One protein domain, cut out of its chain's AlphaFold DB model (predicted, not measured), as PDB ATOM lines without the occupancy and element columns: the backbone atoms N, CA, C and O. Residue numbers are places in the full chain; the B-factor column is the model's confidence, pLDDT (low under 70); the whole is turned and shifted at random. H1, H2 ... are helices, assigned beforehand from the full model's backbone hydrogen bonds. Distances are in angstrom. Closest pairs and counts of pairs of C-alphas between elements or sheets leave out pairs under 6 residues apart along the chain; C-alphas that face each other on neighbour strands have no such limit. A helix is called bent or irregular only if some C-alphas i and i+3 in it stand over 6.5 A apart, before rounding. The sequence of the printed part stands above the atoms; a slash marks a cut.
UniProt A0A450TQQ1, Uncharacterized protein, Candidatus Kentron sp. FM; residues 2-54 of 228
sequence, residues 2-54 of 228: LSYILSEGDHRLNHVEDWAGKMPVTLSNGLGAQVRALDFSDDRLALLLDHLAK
ATOM      1  N   LEU A   2     -40.830  -4.292  -1.293       84.38
ATOM      2  CA  LEU A   2     -40.331  -3.643  -2.525       84.38
ATOM      3  C   LEU A   2     -41.265  -2.547  -3.058       84.38
ATOM      4  O   LEU A   2     -40.803  -1.456  -3.370       84.38
ATOM      5  N   SER A   3     -42.579  -2.790  -3.079       89.31
ATOM      6  CA  SER A   3     -43.558  -1.773  -3.487       89.31
ATOM      7  C   SER A   3     -43.526  -0.515  -2.613       89.31
ATOM      8  O   SER A   3     -43.719   0.569  -3.142       89.31
ATOM      9  N   TYR A   4     -43.242  -0.658  -1.312       93.50
ATOM     10  CA  TYR A   4     -43.080   0.468  -0.386       93.50
ATOM     11  C   TYR A   4     -41.813   1.265  -0.705       93.50
ATOM     12  O   TYR A   4     -41.871   2.478  -0.859       93.50
ATOM     13  N   ILE A   5     -40.683   0.574  -0.897       92.81
ATOM     14  CA  ILE A   5     -39.410   1.214  -1.259       92.81
ATOM     15  C   ILE A   5     -39.553   2.005  -2.558       92.81
ATOM     16  O   ILE A   5     -39.071   3.129  -2.655       92.81
ATOM     17  N   LEU A   6     -40.236   1.437  -3.553       91.38
ATOM     18  CA  LEU A   6     -40.434   2.091  -4.843       91.38
ATOM     19  C   LEU A   6     -41.457   3.234  -4.790       91.38
ATOM     20  O   LEU A   6     -41.304   4.186  -5.551       91.38
ATOM     21  N   SER A   7     -42.487   3.157  -3.938       93.06
ATOM     22  CA  SER A   7     -43.504   4.214  -3.846       93.06
ATOM     23  C   SER A   7     -43.066   5.379  -2.963       93.06
ATOM     24  O   SER A   7     -43.262   6.529  -3.342       93.06
ATOM     25  N   GLU A   8     -42.452   5.090  -1.814       95.00
ATOM     26  CA  GLU A   8     -42.087   6.099  -0.816       95.00
ATOM     27  C   GLU A   8     -40.616   6.528  -0.898       95.00
ATOM     28  O   GLU A   8     -40.236   7.533  -0.302       95.00
ATOM     29  N   GLY A   9     -39.764   5.772  -1.600       94.00
ATOM     30  CA  GLY A   9     -38.316   5.997  -1.579       94.00
ATOM     31  C   GLY A   9     -37.684   5.714  -0.212       94.00
ATOM     32  O   GLY A   9     -36.607   6.227   0.090       94.00
ATOM     33  N   ASP A  10     -38.350   4.917   0.627       92.88
ATOM     34  CA  ASP A  10     -37.948   4.631   2.002       92.88
ATOM     35  C   ASP A  10     -37.774   3.121   2.218       92.88
ATOM     36  O   ASP A  10     -38.561   2.306   1.751       92.88
ATOM     37  N   HIS A  11     -36.722   2.742   2.935       90.00
ATOM     38  CA  HIS A  11     -36.352   1.355   3.222       90.00
ATOM     39  C   HIS A  11     -36.559   0.966   4.690       90.00
ATOM     40  O   HIS A  11     -36.297  -0.176   5.066       90.00
ATOM     41  N   ARG A  12     -37.019   1.894   5.535       93.44
ATOM     42  CA  ARG A  12     -37.265   1.645   6.956       93.44
ATOM     43  C   ARG A  12     -38.501   0.765   7.147       93.44
ATOM     44  O   ARG A  12     -39.604   1.136   6.751       93.44
ATOM     45  N   LEU A  13     -38.317  -0.391   7.785       93.50
ATOM     46  CA  LEU A  13     -39.369  -1.400   7.962       93.50
ATOM     47  C   LEU A  13     -40.527  -0.920   8.846       93.50
ATOM     48  O   LEU A  13     -41.679  -1.239   8.571       93.50
ATOM     49  N   ASN A  14     -40.236  -0.106   9.859       94.44
ATOM     50  CA  ASN A  14     -41.212   0.356  10.848       94.44
ATOM     51  C   ASN A  14     -42.285   1.312  10.293       94.44
ATOM     52  O   ASN A  14     -43.213   1.661  11.011       94.44
ATOM     53  N   HIS A  15     -42.174   1.734   9.032       95.38
ATOM     54  CA  HIS A  15     -43.176   2.564   8.348       95.38
ATOM     55  C   HIS A  15     -44.060   1.763   7.380       95.38
ATOM     56  O   HIS A  15     -45.052   2.281   6.863       95.38
ATOM     57  N   VAL A  16     -43.718   0.497   7.114       96.44
ATOM     58  CA  VAL A  16     -44.403  -0.313   6.098       96.44
ATOM     59  C   VAL A  16     -45.807  -0.710   6.554       96.44
ATOM     60  O   VAL A  16     -46.711  -0.759   5.722       96.44
ATOM     61  N   GLU A  17     -46.015  -0.945   7.851       96.75
ATOM     62  CA  GLU A  17     -47.331  -1.264   8.422       96.75
ATOM     63  C   GLU A  17     -48.343  -0.133   8.183       96.75
ATOM     64  O   GLU A  17     -49.407  -0.363   7.598       96.75
ATOM     65  N   ASP A  18     -47.980   1.099   8.544       96.44
ATOM     66  CA  ASP A  18     -48.822   2.285   8.347       96.44
ATOM     67  C   ASP A  18     -49.121   2.537   6.866       96.44
ATOM     68  O   ASP A  18     -50.232   2.926   6.493       96.44
ATOM     69  N   TRP A  19     -48.135   2.315   5.994       96.56
ATOM     70  CA  TRP A  19     -48.321   2.403   4.550       96.56
ATOM     71  C   TRP A  19     -49.279   1.322   4.033       96.56
ATOM     72  O   TRP A  19     -50.213   1.627   3.287       96.56
ATOM     73  N   ALA A  20     -49.108   0.074   4.471       96.31
ATOM     74  CA  ALA A  20     -49.942  -1.045   4.051       96.31
ATOM     75  C   ALA A  20     -51.396  -0.884   4.516       96.31
ATOM     76  O   ALA A  20     -52.328  -1.190   3.766       96.31
ATOM     77  N   GLY A  21     -51.601  -0.322   5.712       96.50
ATOM     78  CA  GLY A  21     -52.919  -0.012   6.266       96.50
ATOM     79  C   GLY A  21     -53.749   0.958   5.416       96.50
ATOM     80  O   GLY A  21     -54.977   0.928   5.483       96.50
ATOM     81  N   LYS A  22     -53.113   1.768   4.557       96.56
ATOM     82  CA  LYS A  22     -53.799   2.706   3.648       96.56
ATOM     83  C   LYS A  22     -54.307   2.048   2.362       96.56
ATOM     84  O   LYS A  22     -55.120   2.646   1.662       96.56
ATOM     85  N   MET A  23     -53.846   0.839   2.028       95.06
ATOM     86  CA  MET A  23     -54.166   0.167   0.759       95.06
ATOM     87  C   MET A  23     -54.430  -1.351   0.875       95.06
ATOM     88  O   MET A  23     -53.960  -2.129   0.037       95.06
ATOM     89  N   PRO A  24     -55.231  -1.809   1.857       94.19
ATOM     90  CA  PRO A  24     -55.408  -3.236   2.137       94.19
ATOM     91  C   PRO A  24     -56.026  -4.011   0.964       94.19
ATOM     92  O   PRO A  24     -55.654  -5.157   0.715       94.19
ATOM     93  N   VAL A  25     -56.931  -3.381   0.202       95.56
ATOM     94  CA  VAL A  25     -57.578  -4.000  -0.969       95.56
ATOM     95  C   VAL A  25     -56.562  -4.258  -2.082       95.56
ATOM     96  O   VAL A  25     -56.508  -5.358  -2.627       95.56
ATOM     97  N   THR A  26     -55.722  -3.267  -2.395       94.50
ATOM     98  CA  THR A  26     -54.690  -3.384  -3.434       94.50
ATOM     99  C   THR A  26     -53.676  -4.464  -3.080       94.50
ATOM    100  O   THR A  26     -53.373  -5.311  -3.919       94.50
ATOM    101  N   LEU A  27     -53.189  -4.475  -1.836       94.44
ATOM    102  CA  LEU A  27     -52.215  -5.470  -1.386       94.44
ATOM    103  C   LEU A  27     -52.814  -6.875  -1.346       94.44
ATOM    104  O   LEU A  27     -52.163  -7.811  -1.802       94.44
ATOM    105  N   SER A  28     -54.063  -7.021  -0.893       95.38
ATOM    106  CA  SER A  28     -54.721  -8.331  -0.874       95.38
ATOM    107  C   SER A  28     -54.896  -8.900  -2.281       95.38
ATOM    108  O   SER A  28     -54.610 -10.071  -2.528       95.38
ATOM    109  N   ASN A  29     -55.309  -8.058  -3.232       94.75
ATOM    110  CA  ASN A  29     -55.450  -8.465  -4.629       94.75
ATOM    111  C   ASN A  29     -54.094  -8.787  -5.271       94.75
ATOM    112  O   ASN A  29     -53.978  -9.779  -5.983       94.75
ATOM    113  N   GLY A  30     -53.066  -7.974  -5.006       90.44
ATOM    114  CA  GLY A  30     -51.727  -8.168  -5.562       90.44
ATOM    115  C   GLY A  30     -51.015  -9.413  -5.029       90.44
ATOM    116  O   GLY A  30     -50.270 -10.051  -5.767       90.44
ATOM    117  N   LEU A  31     -51.261  -9.778  -3.768       90.75
ATOM    118  CA  LEU A  31     -50.694 -10.972  -3.134       90.75
ATOM    119  C   LEU A  31     -51.570 -12.221  -3.306       90.75
ATOM    120  O   LEU A  31     -51.130 -13.320  -2.975       90.75
ATOM    121  N   GLY A  32     -52.802 -12.071  -3.801       93.62
ATOM    122  CA  GLY A  32     -53.758 -13.174  -3.933       93.62
ATOM    123  C   GLY A  32     -54.221 -13.760  -2.593       93.62
ATOM    124  O   GLY A  32     -54.704 -14.890  -2.555       93.62
ATOM    125  N   ALA A  33     -54.067 -13.018  -1.493       94.69
ATOM    126  CA  ALA A  33     -54.424 -13.443  -0.143       94.69
ATOM    127  C   ALA A  33     -54.962 -12.251   0.654       94.69
ATOM    128  O   ALA A  33     -54.523 -11.124   0.452       94.69
ATOM    129  N   GLN A  34     -55.899 -12.483   1.576       95.19
ATOM    130  CA  GLN A  34     -56.341 -11.427   2.492       95.19
ATOM    131  C   GLN A  34     -55.192 -11.048   3.428       95.19
ATOM    132  O   GLN A  34     -54.644 -11.919   4.104       95.19
ATOM    133  N   VAL A  35     -54.854  -9.760   3.471       95.25
ATOM    134  CA  VAL A  35     -53.791  -9.224   4.332       95.25
ATOM    135  C   VAL A  35     -54.297  -8.080   5.198       95.25
ATOM    136  O   VAL A  35     -55.230  -7.357   4.844       95.25
ATOM    137  N   ARG A  36     -53.658  -7.903   6.349       96.06
ATOM    138  CA  ARG A  36     -53.894  -6.825   7.312       96.06
ATOM    139  C   ARG A  36     -52.615  -6.014   7.474       96.06
ATOM    140  O   ARG A  36     -51.531  -6.511   7.191       96.06
ATOM    141  N   ALA A  37     -52.734  -4.795   7.999       95.75
ATOM    142  CA  ALA A  37     -51.582  -3.928   8.265       95.75
ATOM    143  C   ALA A  37     -50.496  -4.642   9.097       95.75
ATOM    144  O   ALA A  37     -49.338  -4.661   8.697       95.75
ATOM    145  N   LEU A  38     -50.902  -5.347  10.161       96.38
ATOM    146  CA  LEU A  38     -50.007  -6.091  11.055       96.38
ATOM    147  C   LEU A  38     -49.190  -7.198  10.358       96.38
ATOM    148  O   LEU A  38     -48.149  -7.608  10.861       96.38
ATOM    149  N   ASP A  39     -49.627  -7.695   9.196       95.31
ATOM    150  CA  ASP A  39     -48.843  -8.675   8.429       95.31
ATOM    151  C   ASP A  39     -47.593  -8.023   7.783       95.31
ATOM    152  O   ASP A  39     -46.709  -8.721   7.289       95.31
ATOM    153  N   PHE A  40     -47.501  -6.687   7.835       95.75
ATOM    154  CA  PHE A  40     -46.388  -5.853   7.383       95.75
ATOM    155  C   PHE A  40     -45.680  -5.119   8.532       95.75
ATOM    156  O   PHE A  40     -44.980  -4.138   8.269       95.75
ATOM    157  N   SER A  41     -45.847  -5.573   9.780       96.25
ATOM    158  CA  SER A  41     -45.060  -5.050  10.899       96.25
ATOM    159  C   SER A  41     -43.565  -5.274  10.666       96.25
ATOM    160  O   SER A  41     -43.159  -6.199   9.953       96.25
ATOM    161  N   ASP A  42     -42.727  -4.443  11.275       96.00
ATOM    162  CA  ASP A  42     -41.275  -4.584  11.194       96.00
ATOM    163  C   ASP A  42     -40.792  -5.955  11.684       96.00
ATOM    164  O   ASP A  42     -39.991  -6.575  10.990       96.00
ATOM    165  N   ASP A  43     -41.352  -6.487  12.774       95.81
ATOM    166  CA  ASP A  43     -41.073  -7.850  13.249       95.81
ATOM    167  C   ASP A  43     -41.371  -8.919  12.181       95.81
ATOM    168  O   ASP A  43     -40.578  -9.834  11.943       95.81
ATOM    169  N   ARG A  44     -42.524  -8.820  11.500       94.88
ATOM    170  CA  ARG A  44     -42.913  -9.771  10.446       94.88
ATOM    171  C   ARG A  44     -42.000  -9.666   9.233       94.88
ATOM    172  O   ARG A  44     -41.627 -10.690   8.657       94.88
ATOM    173  N   LEU A  45     -41.646  -8.444   8.851       94.94
ATOM    174  CA  LEU A  45     -40.740  -8.188   7.741       94.94
ATOM    175  C   LEU A  45     -39.314  -8.641   8.063       94.94
ATOM    176  O   LEU A  45     -38.672  -9.216   7.190       94.94
ATOM    177  N   ALA A  46     -38.842  -8.463   9.296       94.19
ATOM    178  CA  ALA A  46     -37.548  -8.961   9.747       94.19
ATOM    179  C   ALA A  46     -37.476 -10.491   9.631       94.19
ATOM    180  O   ALA A  46     -36.562 -11.010   8.998       94.19
ATOM    181  N   LEU A  47     -38.498 -11.210  10.108       95.19
ATOM    182  CA  LEU A  47     -38.572 -12.671   9.963       95.19
ATOM    183  C   LEU A  47     -38.580 -13.125   8.495       95.19
ATOM    184  O   LEU A  47     -37.990 -14.152   8.154       95.19
ATOM    185  N   LEU A  48     -39.254 -12.377   7.616       93.12
ATOM    186  CA  LEU A  48     -39.238 -12.650   6.179       93.12
ATOM    187  C   LEU A  48     -37.838 -12.449   5.588       93.12
ATOM    188  O   LEU A  48     -37.398 -13.265   4.779       93.12
ATOM    189  N   LEU A  49     -37.141 -11.384   5.985       92.62
ATOM    190  CA  LEU A  49     -35.776 -11.112   5.543       92.62
ATOM    191  C   LEU A  49     -34.797 -12.173   6.052       92.62
ATOM    192  O   LEU A  49     -33.988 -12.640   5.263       92.62
ATOM    193  N   ASP A  50     -34.925 -12.634   7.297       94.88
ATOM    194  CA  ASP A  50     -34.121 -13.740   7.836       94.88
ATOM    195  C   ASP A  50     -34.354 -15.050   7.073       94.88
ATOM    196  O   ASP A  50     -33.438 -15.853   6.875       94.88
ATOM    197  N   HIS A  51     -35.591 -15.287   6.628       94.62
ATOM    198  CA  HIS A  51     -35.905 -16.431   5.781       94.62
ATOM    199  C   HIS A  51     -35.257 -16.295   4.396       94.62
ATOM    200  O   HIS A  51     -34.597 -17.230   3.948       94.62
ATOM    201  N   LEU A  52     -35.393 -15.128   3.756       92.06
ATOM    202  CA  LEU A  52     -34.805 -14.835   2.445       92.06
ATOM    203  C   LEU A  52     -33.278 -14.703   2.475       92.06
ATOM    204  O   LEU A  52     -32.653 -14.867   1.438       92.06
ATOM    205  N   ALA A  53     -32.666 -14.441   3.629       91.31
ATOM    206  CA  ALA A  53     -31.213 -14.366   3.781       91.31
ATOM    207  C   ALA A  53     -30.518 -15.728   3.613       91.31
ATOM    208  O   ALA A  53     -29.295 -15.791   3.523       91.31
ATOM    209  N   LYS A  54     -31.276 -16.830   3.587       93.50
ATOM    210  CA  LYS A  54     -30.751 -18.173   3.326       93.50
ATOM    211  C   LYS A  54     -30.576 -18.366   1.824       93.50
ATOM    212  O   LYS A  54     -31.560 -18.288   1.093       93.50
TER     213      LYS A  54
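This is residues 2 to 54 of the 228 residues of an uncharacterized protein of Candidatus Kentron sp. FM (UniProt A0A450TQQ1). Five short helices make an open cup: H2 and H4 form its floor, and H1, H3 and H5 stand round it with few contacts between them. H3 is at the Gly 21 end of H2, H5 starts by the Leu 13 end and slants outward, and residues 49 to 54 stick out. The 53 printed residues have five named helices, H1 to H5 in chain order, and no named strand; the class is all helix. The whole is compact, with a radius of gyration of the C-alphas of 10.9 A and spans of 30 by 24 by 17 A.

H1 is residues 2 to 8, 10.0 A long, from C-alpha 2 at (-40.331, -3.643, -2.525). H2, residues 13 to 21, is 13.7 A long and only just irregular: C-alphas 14 and 17 are 6.8 A apart. H3 is residues 24 to 31, 10.5 A. H4 is residues 37 to 40, 5.6 A. H5, residues 42 to 52, runs 14.9 A to C-alpha 52 at (-34.805, -14.835, 2.445).

H1 and H2 are close but not clearly touching, about perpendicular at 82 degrees; their closest C-alphas, of Tyr 4 and Val 16, are 6.7 A apart. H2 touches H4, closest at the C-alphas of Gly 21 and Ala 37, 4.6 A. H2 also touches H5, closest at the C-alphas of Leu 13 and Asp 42, 4.9 A, opposite ways at a steep tilt of 69.6 degrees, only just short of perpendicular. H3 is close to H2 but not clearly touching, with the closest C-alphas, of Ala 20 and Leu 27, 7.4 A apart. H4 and H5 meet only through their link. H1 is apart from H3, H4 and H5. Every O i to N i+4 pair is within hydrogen-bond range in H1, H3 and H5, against 3 of 5 in H2; H4 is too short for such a pair.

The C-alphas farthest apart, of Lys 22 and Lys 54, are 31.1 A apart. The printed part has no cut, and its four links are tight. Mean pLDDT of the printed part is 94.2, and no printed residue is under 70.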